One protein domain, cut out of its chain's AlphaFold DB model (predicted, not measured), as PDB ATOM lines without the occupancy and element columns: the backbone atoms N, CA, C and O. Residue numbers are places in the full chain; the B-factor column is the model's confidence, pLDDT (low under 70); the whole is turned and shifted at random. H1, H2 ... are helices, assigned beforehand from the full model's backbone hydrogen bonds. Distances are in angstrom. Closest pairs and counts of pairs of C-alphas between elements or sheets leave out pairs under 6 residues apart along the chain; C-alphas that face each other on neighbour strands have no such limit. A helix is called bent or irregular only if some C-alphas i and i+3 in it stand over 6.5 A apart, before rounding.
ATOM      1  N   LYS A  85      11.201 -45.732   7.793       98.06
ATOM      2  CA  LYS A  85      11.415 -46.620   8.944       98.06
ATOM      3  C   LYS A  85      11.132 -45.887  10.243       98.06
ATOM      4  O   LYS A  85      10.478 -46.436  11.131       98.06
ATOM      5  N   TRP A  86      11.633 -44.661  10.365       98.31
ATOM      6  CA  TRP A  86      11.375 -43.841  11.539       98.31
ATOM      7  C   TRP A  86       9.896 -43.452  11.623       98.31
ATOM      8  O   TRP A  86       9.302 -43.563  12.693       98.31
ATOM      9  N   TYR A  87       9.283 -43.066  10.505       98.38
ATOM     10  CA  TYR A  87       7.891 -42.635  10.459       98.38
ATOM     11  C   TYR A  87       6.941 -43.739  10.917       98.38
ATOM     12  O   TYR A  87       6.156 -43.522  11.837       98.38
ATOM     13  N   LEU A  88       7.054 -44.947  10.354       98.38
ATOM     14  CA  LEU A  88       6.207 -46.076  10.747       98.38
ATOM     15  C   LEU A  88       6.458 -46.517  12.195       98.38
ATOM     16  O   LEU A  88       5.521 -46.881  12.898       98.38
ATOM     17  N   LYS A  89       7.705 -46.436  12.678       98.44
ATOM     18  CA  LYS A  89       8.023 -46.743  14.081       98.44
ATOM     19  C   LYS A  89       7.323 -45.790  15.057       98.44
ATOM     20  O   LYS A  89       6.893 -46.231  16.118       98.44
ATOM     21  N   ASN A  90       7.238 -44.504  14.719       98.06
ATOM     22  CA  ASN A  90       6.643 -43.479  15.583       98.06
ATOM     23  C   ASN A  90       5.142 -43.269  15.337       98.06
ATOM     24  O   ASN A  90       4.499 -42.553  16.096       98.06
ATOM     25  N   ASN A  91       4.572 -43.923  14.323       98.31
ATOM     26  CA  ASN A  91       3.147 -43.890  14.000       98.31
ATOM     27  C   ASN A  91       2.608 -45.327  13.857       98.31
ATOM     28  O   ASN A  91       2.415 -45.805  12.733       98.31
ATOM     29  N   PRO A  92       2.401 -46.055  14.978       98.31
ATOM     30  CA  PRO A  92       2.012 -47.467  14.941       98.31
ATOM     31  C   PRO A  92       0.662 -47.723  14.259       98.31
ATOM     32  O   PRO A  92       0.461 -48.786  13.674       98.31
ATOM     33  N   ASP A  93      -0.250 -46.752  14.309       98.44
ATOM     34  CA  ASP A  93      -1.525 -46.766  13.591       98.44
ATOM     35  C   ASP A  93      -1.309 -46.811  12.072       98.44
ATOM     36  O   ASP A  93      -1.891 -47.652  11.383       98.44
ATOM     37  N   VAL A  94      -0.388 -45.990  11.562       98.44
ATOM     38  CA  VAL A  94      -0.029 -45.963  10.139       98.44
ATOM     39  C   VAL A  94       0.686 -47.245   9.737       98.44
ATOM     40  O   VAL A  94       0.364 -47.824   8.703       98.44
ATOM     41  N   ALA A  95       1.618 -47.729  10.564       98.50
ATOM     42  CA  ALA A  95       2.283 -49.008  10.328       98.50
ATOM     43  C   ALA A  95       1.269 -50.151  10.193       98.50
ATOM     44  O   ALA A  95       1.364 -50.959   9.269       98.50
ATOM     45  N   ALA A  96       0.259 -50.186  11.064       98.44
ATOM     46  CA  ALA A  96      -0.805 -51.175  10.988       98.44
ATOM     47  C   ALA A  96      -1.653 -51.022   9.711       98.44
ATOM     48  O   ALA A  96      -1.978 -52.027   9.082       98.44
ATOM     49  N   SER A  97      -1.984 -49.797   9.295       98.06
ATOM     50  CA  SER A  97      -2.715 -49.546   8.044       98.06
ATOM     51  C   SER A  97      -1.928 -49.928   6.788       98.06
ATOM     52  O   SER A  97      -2.507 -50.492   5.858       98.06
ATOM     53  N   VAL A  98      -0.611 -49.698   6.759       98.25
ATOM     54  CA  VAL A  98       0.260 -50.163   5.665       98.25
ATOM     55  C   VAL A  98       0.275 -51.692   5.601       98.25
ATOM     56  O   VAL A  98       0.113 -52.263   4.527       98.25
ATOM     57  N   LEU A  99       0.376 -52.374   6.749       97.81
ATOM     58  CA  LEU A  99       0.315 -53.842   6.807       97.81
ATOM     59  C   LEU A  99      -1.030 -54.409   6.326       97.81
ATOM     60  O   LEU A  99      -1.060 -55.494   5.750       97.81
ATOM     61  N   ARG A 100      -2.134 -53.683   6.539       98.19
ATOM     62  CA  ARG A 100      -3.463 -54.048   6.016       98.19
ATOM     63  C   ARG A 100      -3.660 -53.699   4.536       98.19
ATOM     64  O   ARG A 100      -4.676 -54.082   3.967       98.19
ATOM     65  N   GLY A 101      -2.714 -52.995   3.914       97.50
ATOM     66  CA  GLY A 101      -2.798 -52.560   2.518       97.50
ATOM     67  C   GLY A 101      -3.698 -51.341   2.282       97.50
ATOM     68  O   GLY A 101      -4.010 -51.039   1.135       97.50
ATOM     69  N   GLU A 102      -4.110 -50.631   3.336       97.81
ATOM     70  CA  GLU A 102      -4.905 -49.394   3.227       97.81
ATOM     71  C   GLU A 102      -4.065 -48.233   2.677       97.81
ATOM     72  O   GLU A 102      -4.565 -47.377   1.951       97.81
ATOM     73  N   TRP A 103      -2.768 -48.232   2.996       97.94
ATOM     74  CA  TRP A 103      -1.773 -47.318   2.443       97.94
ATOM     75  C   TRP A 103      -0.664 -48.111   1.771       97.94
ATOM     76  O   TRP A 103      -0.165 -49.084   2.330       97.94
ATOM     77  N   THR A 104      -0.217 -47.654   0.599       97.56
ATOM     78  CA  THR A 104       0.920 -48.268  -0.105       97.56
ATOM     79  C   THR A 104       2.195 -48.252   0.739       97.56
ATOM     80  O   THR A 104       2.975 -49.198   0.697       97.56
ATOM     81  N   ASN A 105       2.425 -47.162   1.474       97.50
ATOM     82  CA  ASN A 105       3.547 -46.970   2.389       97.50
ATOM     83  C   ASN A 105       3.281 -45.761   3.304       97.50
ATOM     84  O   ASN A 105       2.312 -45.012   3.115       97.50
ATOM     85  N   GLY A 106       4.154 -45.561   4.288       97.56
ATOM     86  CA  GLY A 106       4.122 -44.434   5.209       97.56
ATOM     87  C   GLY A 106       4.269 -43.090   4.501       97.56
ATOM     88  O   GLY A 106       3.571 -42.149   4.874       97.56
ATOM     89  N   LYS A 107       5.100 -42.994   3.452       95.19
ATOM     90  CA  LYS A 107       5.244 -41.751   2.670       95.19
ATOM     91  C   LYS A 107       3.917 -41.305   2.056       95.19
ATOM     92  O   LYS A 107       3.572 -40.130   2.139       95.19
ATOM     93  N   MET A 108       3.148 -42.232   1.484       95.19
ATOM     94  CA  MET A 108       1.831 -41.949   0.913       95.19
ATOM     95  C   MET A 108       0.841 -41.507   1.986       95.19
ATOM     96  O   MET A 108       0.145 -40.513   1.780       95.19
ATOM     97  N   HIS A 109       0.814 -42.176   3.140       97.56
ATOM     98  CA  HIS A 109       0.007 -41.710   4.268       97.56
ATOM     99  C   HIS A 109       0.408 -40.294   4.693       97.56
ATOM    100  O   HIS A 109      -0.443 -39.424   4.853       97.56
ATOM    101  N   TRP A 110       1.704 -40.035   4.866       95.38
ATOM    102  CA  TRP A 110       2.188 -38.731   5.300       95.38
ATOM    103  C   TRP A 110       1.790 -37.630   4.319       95.38
ATOM    104  O   TRP A 110       1.184 -36.643   4.735       95.38
ATOM    105  N   LEU A 111       2.032 -37.833   3.020       90.62
ATOM    106  CA  LEU A 111       1.672 -36.872   1.979       90.62
ATOM    107  C   LEU A 111       0.174 -36.531   1.985       90.62
ATOM    108  O   LEU A 111      -0.181 -35.367   1.817       90.62
ATOM    109  N   ASN A 112      -0.700 -37.514   2.201       92.81
ATOM    110  CA  ASN A 112      -2.149 -37.314   2.093       92.81
ATOM    111  C   ASN A 112      -2.831 -36.935   3.416       92.81
ATOM    112  O   ASN A 112      -3.875 -36.292   3.394       92.81
ATOM    113  N   VAL A 113      -2.260 -37.327   4.556       95.62
ATOM    114  CA  VAL A 113      -2.884 -37.195   5.883       95.62
ATOM    115  C   VAL A 113      -1.884 -36.670   6.906       95.62
ATOM    116  O   VAL A 113      -2.104 -35.626   7.517       95.62
ATOM    117  N   GLY A 114      -0.746 -37.349   7.068       95.06
ATOM    118  CA  GLY A 114       0.168 -37.085   8.183       95.06
ATOM    119  C   GLY A 114       0.708 -35.652   8.256       95.06
ATOM    120  O   GLY A 114       0.899 -35.144   9.358       95.06
ATOM    121  N   ARG A 115       0.903 -34.975   7.118       90.56
ATOM    122  CA  ARG A 115       1.290 -33.552   7.064       90.56
ATOM    123  C   ARG A 115       0.266 -32.644   7.747       90.56
ATOM    124  O   ARG A 115       0.641 -31.807   8.564       90.56
ATOM    125  N   ALA A 116      -1.017 -32.830   7.430       91.00
ATOM    126  CA  ALA A 116      -2.114 -32.033   7.980       91.00
ATOM    127  C   ALA A 116      -2.311 -32.282   9.484       91.00
ATOM    128  O   ALA A 116      -2.721 -31.387  10.215       91.00
ATOM    129  N   GLU A 117      -1.954 -33.477   9.952       94.69
ATOM    130  CA  GLU A 117      -1.969 -33.847  11.370       94.69
ATOM    131  C   GLU A 117      -0.703 -33.418  12.134       94.69
ATOM    132  O   GLU A 117      -0.540 -33.771  13.302       94.69
ATOM    133  N   LEU A 118       0.217 -32.680  11.497       94.44
ATOM    134  CA  LEU A 118       1.513 -32.294  12.070       94.44
ATOM    135  C   LEU A 118       2.334 -33.503  12.564       94.44
ATOM    136  O   LEU A 118       3.054 -33.419  13.563       94.44
ATOM    137  N   ARG A 119       2.266 -34.635  11.849       96.69
ATOM    138  CA  ARG A 119       3.141 -35.790  12.087       96.69
ATOM    139  C   ARG A 119       4.480 -35.559  11.400       96.69
ATOM    140  O   ARG A 119       4.550 -35.485  10.170       96.69
ATOM    141  N   ALA A 120       5.541 -35.490  12.201       96.88
ATOM    142  CA  ALA A 120       6.898 -35.336  11.694       96.88
ATOM    143  C   ALA A 120       7.236 -36.472  10.702       96.88
ATOM    144  O   ALA A 120       6.940 -37.629  11.001       96.88
ATOM    145  N   PRO A 121       7.838 -36.178   9.536       96.06
ATOM    146  CA  PRO A 121       8.197 -37.185   8.527       96.06
ATOM    147  C   PRO A 121       9.502 -37.929   8.820       96.06
ATOM    148  O   PRO A 121       9.761 -38.989   8.252       96.06
ATOM    149  N   SER A 122      10.350 -37.367   9.674       96.81
ATOM    150  CA  SER A 122      11.657 -37.914  10.018       96.81
ATOM    151  C   SER A 122      12.121 -37.372  11.363       96.81
ATOM    152  O   SER A 122      11.672 -36.318  11.822       96.81
ATOM    153  N   LYS A 123      13.095 -38.060  11.967       97.00
ATOM    154  CA  LYS A 123      13.718 -37.620  13.221       97.00
ATOM    155  C   LYS A 123      14.323 -36.220  13.117       97.00
ATOM    156  O   LYS A 123      14.283 -35.457  14.073       97.00
ATOM    157  N   ALA A 124      14.916 -35.894  11.969       95.94
ATOM    158  CA  ALA A 124      15.576 -34.609  11.761       95.94
ATOM    159  C   ALA A 124      14.589 -33.432  11.807       95.94
ATOM    160  O   ALA A 124      14.957 -32.342  12.236       95.94
ATOM    161  N   LEU A 125      13.338 -33.662  11.394       94.75
ATOM    162  CA  LEU A 125      12.296 -32.640  11.349       94.75
ATOM    163  C   LEU A 125      11.394 -32.629  12.589       94.75
ATOM    164  O   LEU A 125      10.635 -31.680  12.763       94.75
ATOM    165  N   GLU A 126      11.507 -33.614  13.481       96.00
ATOM    166  CA  GLU A 126      10.730 -33.680  14.726       96.00
ATOM    167  C   GLU A 126      10.770 -32.368  15.542       96.00
ATOM    168  O   GLU A 126       9.691 -31.841  15.818       96.00
ATOM    169  N   PRO A 127      11.930 -31.725  15.805       96.94
ATOM    170  CA  PRO A 127      11.957 -30.466  16.565       96.94
ATOM    171  C   PRO A 127      11.218 -29.300  15.883       96.94
ATOM    172  O   PRO A 127      10.631 -28.437  16.543       96.94
ATOM    173  N   VAL A 128      11.236 -29.258  14.547       93.75
ATOM    174  CA  VAL A 128      10.509 -28.237  13.776       93.75
ATOM    175  C   VAL A 128       9.007 -28.463  13.917       93.75
ATOM    176  O   VAL A 128       8.261 -27.522  14.177       93.75
ATOM    177  N   TYR A 129       8.560 -29.712  13.807       94.69
ATOM    178  CA  TYR A 129       7.155 -30.071  13.985       94.69
ATOM    179  C   TYR A 129       6.679 -29.841  15.425       94.69
ATOM    180  O   TYR A 129       5.564 -29.369  15.618       94.69
ATOM    181  N   ASP A 130       7.516 -30.079  16.437       95.75
ATOM    182  CA  ASP A 130       7.213 -29.749  17.840       95.75
ATOM    183  C   ASP A 130       6.955 -28.260  18.037       95.75
ATOM    184  O   ASP A 130       5.994 -27.872  18.704       95.75
ATOM    185  N   THR A 131       7.774 -27.423  17.398       95.56
ATOM    186  CA  THR A 131       7.597 -25.969  17.420       95.56
ATOM    187  C   THR A 131       6.232 -25.581  16.850       95.56
ATOM    188  O   THR A 131       5.500 -24.808  17.470       95.56
ATOM    189  N   TRP A 132       5.846 -26.162  15.708       93.06
ATOM    190  CA  TRP A 132       4.536 -25.922  15.098       93.06
ATOM    191  C   TRP A 132       3.378 -26.428  15.953       93.06
ATOM    192  O   TRP A 132       2.397 -25.711  16.124       93.06
ATOM    193  N   ARG A 133       3.490 -27.625  16.534       94.81
ATOM    194  CA  ARG A 133       2.465 -28.171  17.434       94.81
ATOM    195  C   ARG A 133       2.251 -27.270  18.648       94.81
ATOM    196  O   ARG A 133       1.107 -26.991  18.993       94.81
ATOM    197  N   GLY A 134       3.332 -26.772  19.248       94.94
ATOM    198  CA  GLY A 134       3.263 -25.819  20.355       94.94
ATOM    199  C   GLY A 134       2.620 -24.491  19.955       94.94
ATOM    200  O   GLY A 134       1.799 -23.964  20.700       94.94
ATOM    201  N   PHE A 135       2.946 -23.975  18.767       91.00
ATOM    202  CA  PHE A 135       2.362 -22.737  18.252       91.00
ATOM    203  C   PHE A 135       0.864 -22.871  17.940       91.00
ATOM    204  O   PHE A 135       0.091 -21.988  18.289       91.00
ATOM    205  N   CYS A 136       0.443 -23.969  17.307       88.94
ATOM    206  CA  CYS A 136      -0.953 -24.186  16.913       88.94
ATOM    207  C   CYS A 136      -1.877 -24.546  18.087       88.94
ATOM    208  O   CYS A 136      -3.092 -24.411  17.963       88.94
ATOM    209  N   ALA A 137      -1.325 -25.033  19.201       88.12
ATOM    210  CA  ALA A 137      -2.088 -25.357  20.405       88.12
ATOM    211  C   ALA A 137      -2.360 -24.139  21.317       88.12
ATOM    212  O   ALA A 137      -3.094 -24.287  22.296       88.12
ATOM    213  N   ALA A 138      -1.763 -22.976  21.024       67.00
ATOM    214  CA  ALA A 138      -1.871 -21.730  21.794       67.00
ATOM    215  C   ALA A 138      -2.889 -20.745  21.191       67.00
ATOM    216  O   ALA A 138      -3.562 -20.046  21.984       67.00
TER     217      ALA A 138
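This is residues 85 to 138 of the 138 residues of an uncharacterized protein of Gluconacetobacter dulcium (UniProt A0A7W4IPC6). The longest helix, H4, sits by itself at one end of an elongated model, and three short helices, H1, H2 and H3, form a small cluster toward the other end, each set at a steep angle to the others. A looping link, residues 115 to 125, joins the cluster to H4, which touches none of the three. The 54 residues printed have four named helices, in the order H1, H2, H3, H4 along the chain, and no named strand; the class is all helix, with 34 residues in the named helices. The whole is only just compact, close to loose, with a radius of gyration of the C-alphas of 11.5 A, and its outline, 36 by 18 by 15 A, is only just elongated.

H4, residues 126 to 136, is apart from H3, residues 106 to 114, the helix before it in the chain. H4 is apart also from H1, residues 85 to 90, and from H2, residues 92 to 99. H3 touches H2, and their closest C-alphas, those of Val 94 and Gly 106, are 6.6 A apart. These two run opposite ways at a steep tilt of 58 degrees. H1 and H2 touch only at the corner by their link, and only just, with 3 pairs of C-alphas within 8 A; the closest, those of Leu 88 and Ala 95, are 4.9 A apart. They run opposite ways at a steep tilt of 49 degrees. H1 and H3 are close but not clearly touching: their closest C-alphas, those of Leu 88 and Gly 106, are 6.1 A apart. They run the same way at a steep tilt of 45 degrees. In H1, H2, H3 and H4 every backbone O i to N i+4 pair is within hydrogen-bond range.

H4 is 15.2 A from first to last C-alpha, from Glu 126 at (10.730, -33.680, 14.726) to Cys 136 at (-0.953, -24.186, 16.913). H3 measures 8.9 A from Gly 106 to Gly 114; it is neither bent nor irregular, but only just: C-alphas 111 and 114 are 6.4 A apart. H2 measures 10.5 A from Pro 92 to Leu 99. H1 measures 8.8 A, from Lys 85 at (11.415, -46.620, 8.944) to Asn 90.

The two C-alphas farthest apart, those of Gly 101 and Ala 138, are 36.4 A apart. The printed part runs from residue 85 to residue 138, the chain's last, and has no cut. The link from H1 to H2 is tight, with 1 residue; that from H2 to H3 is short, with 6 residues; that from H3 to H4 is long, with 11 residues. The mean pLDDT of the printed part is 95.4, and one printed residue, Ala 138, is under 70.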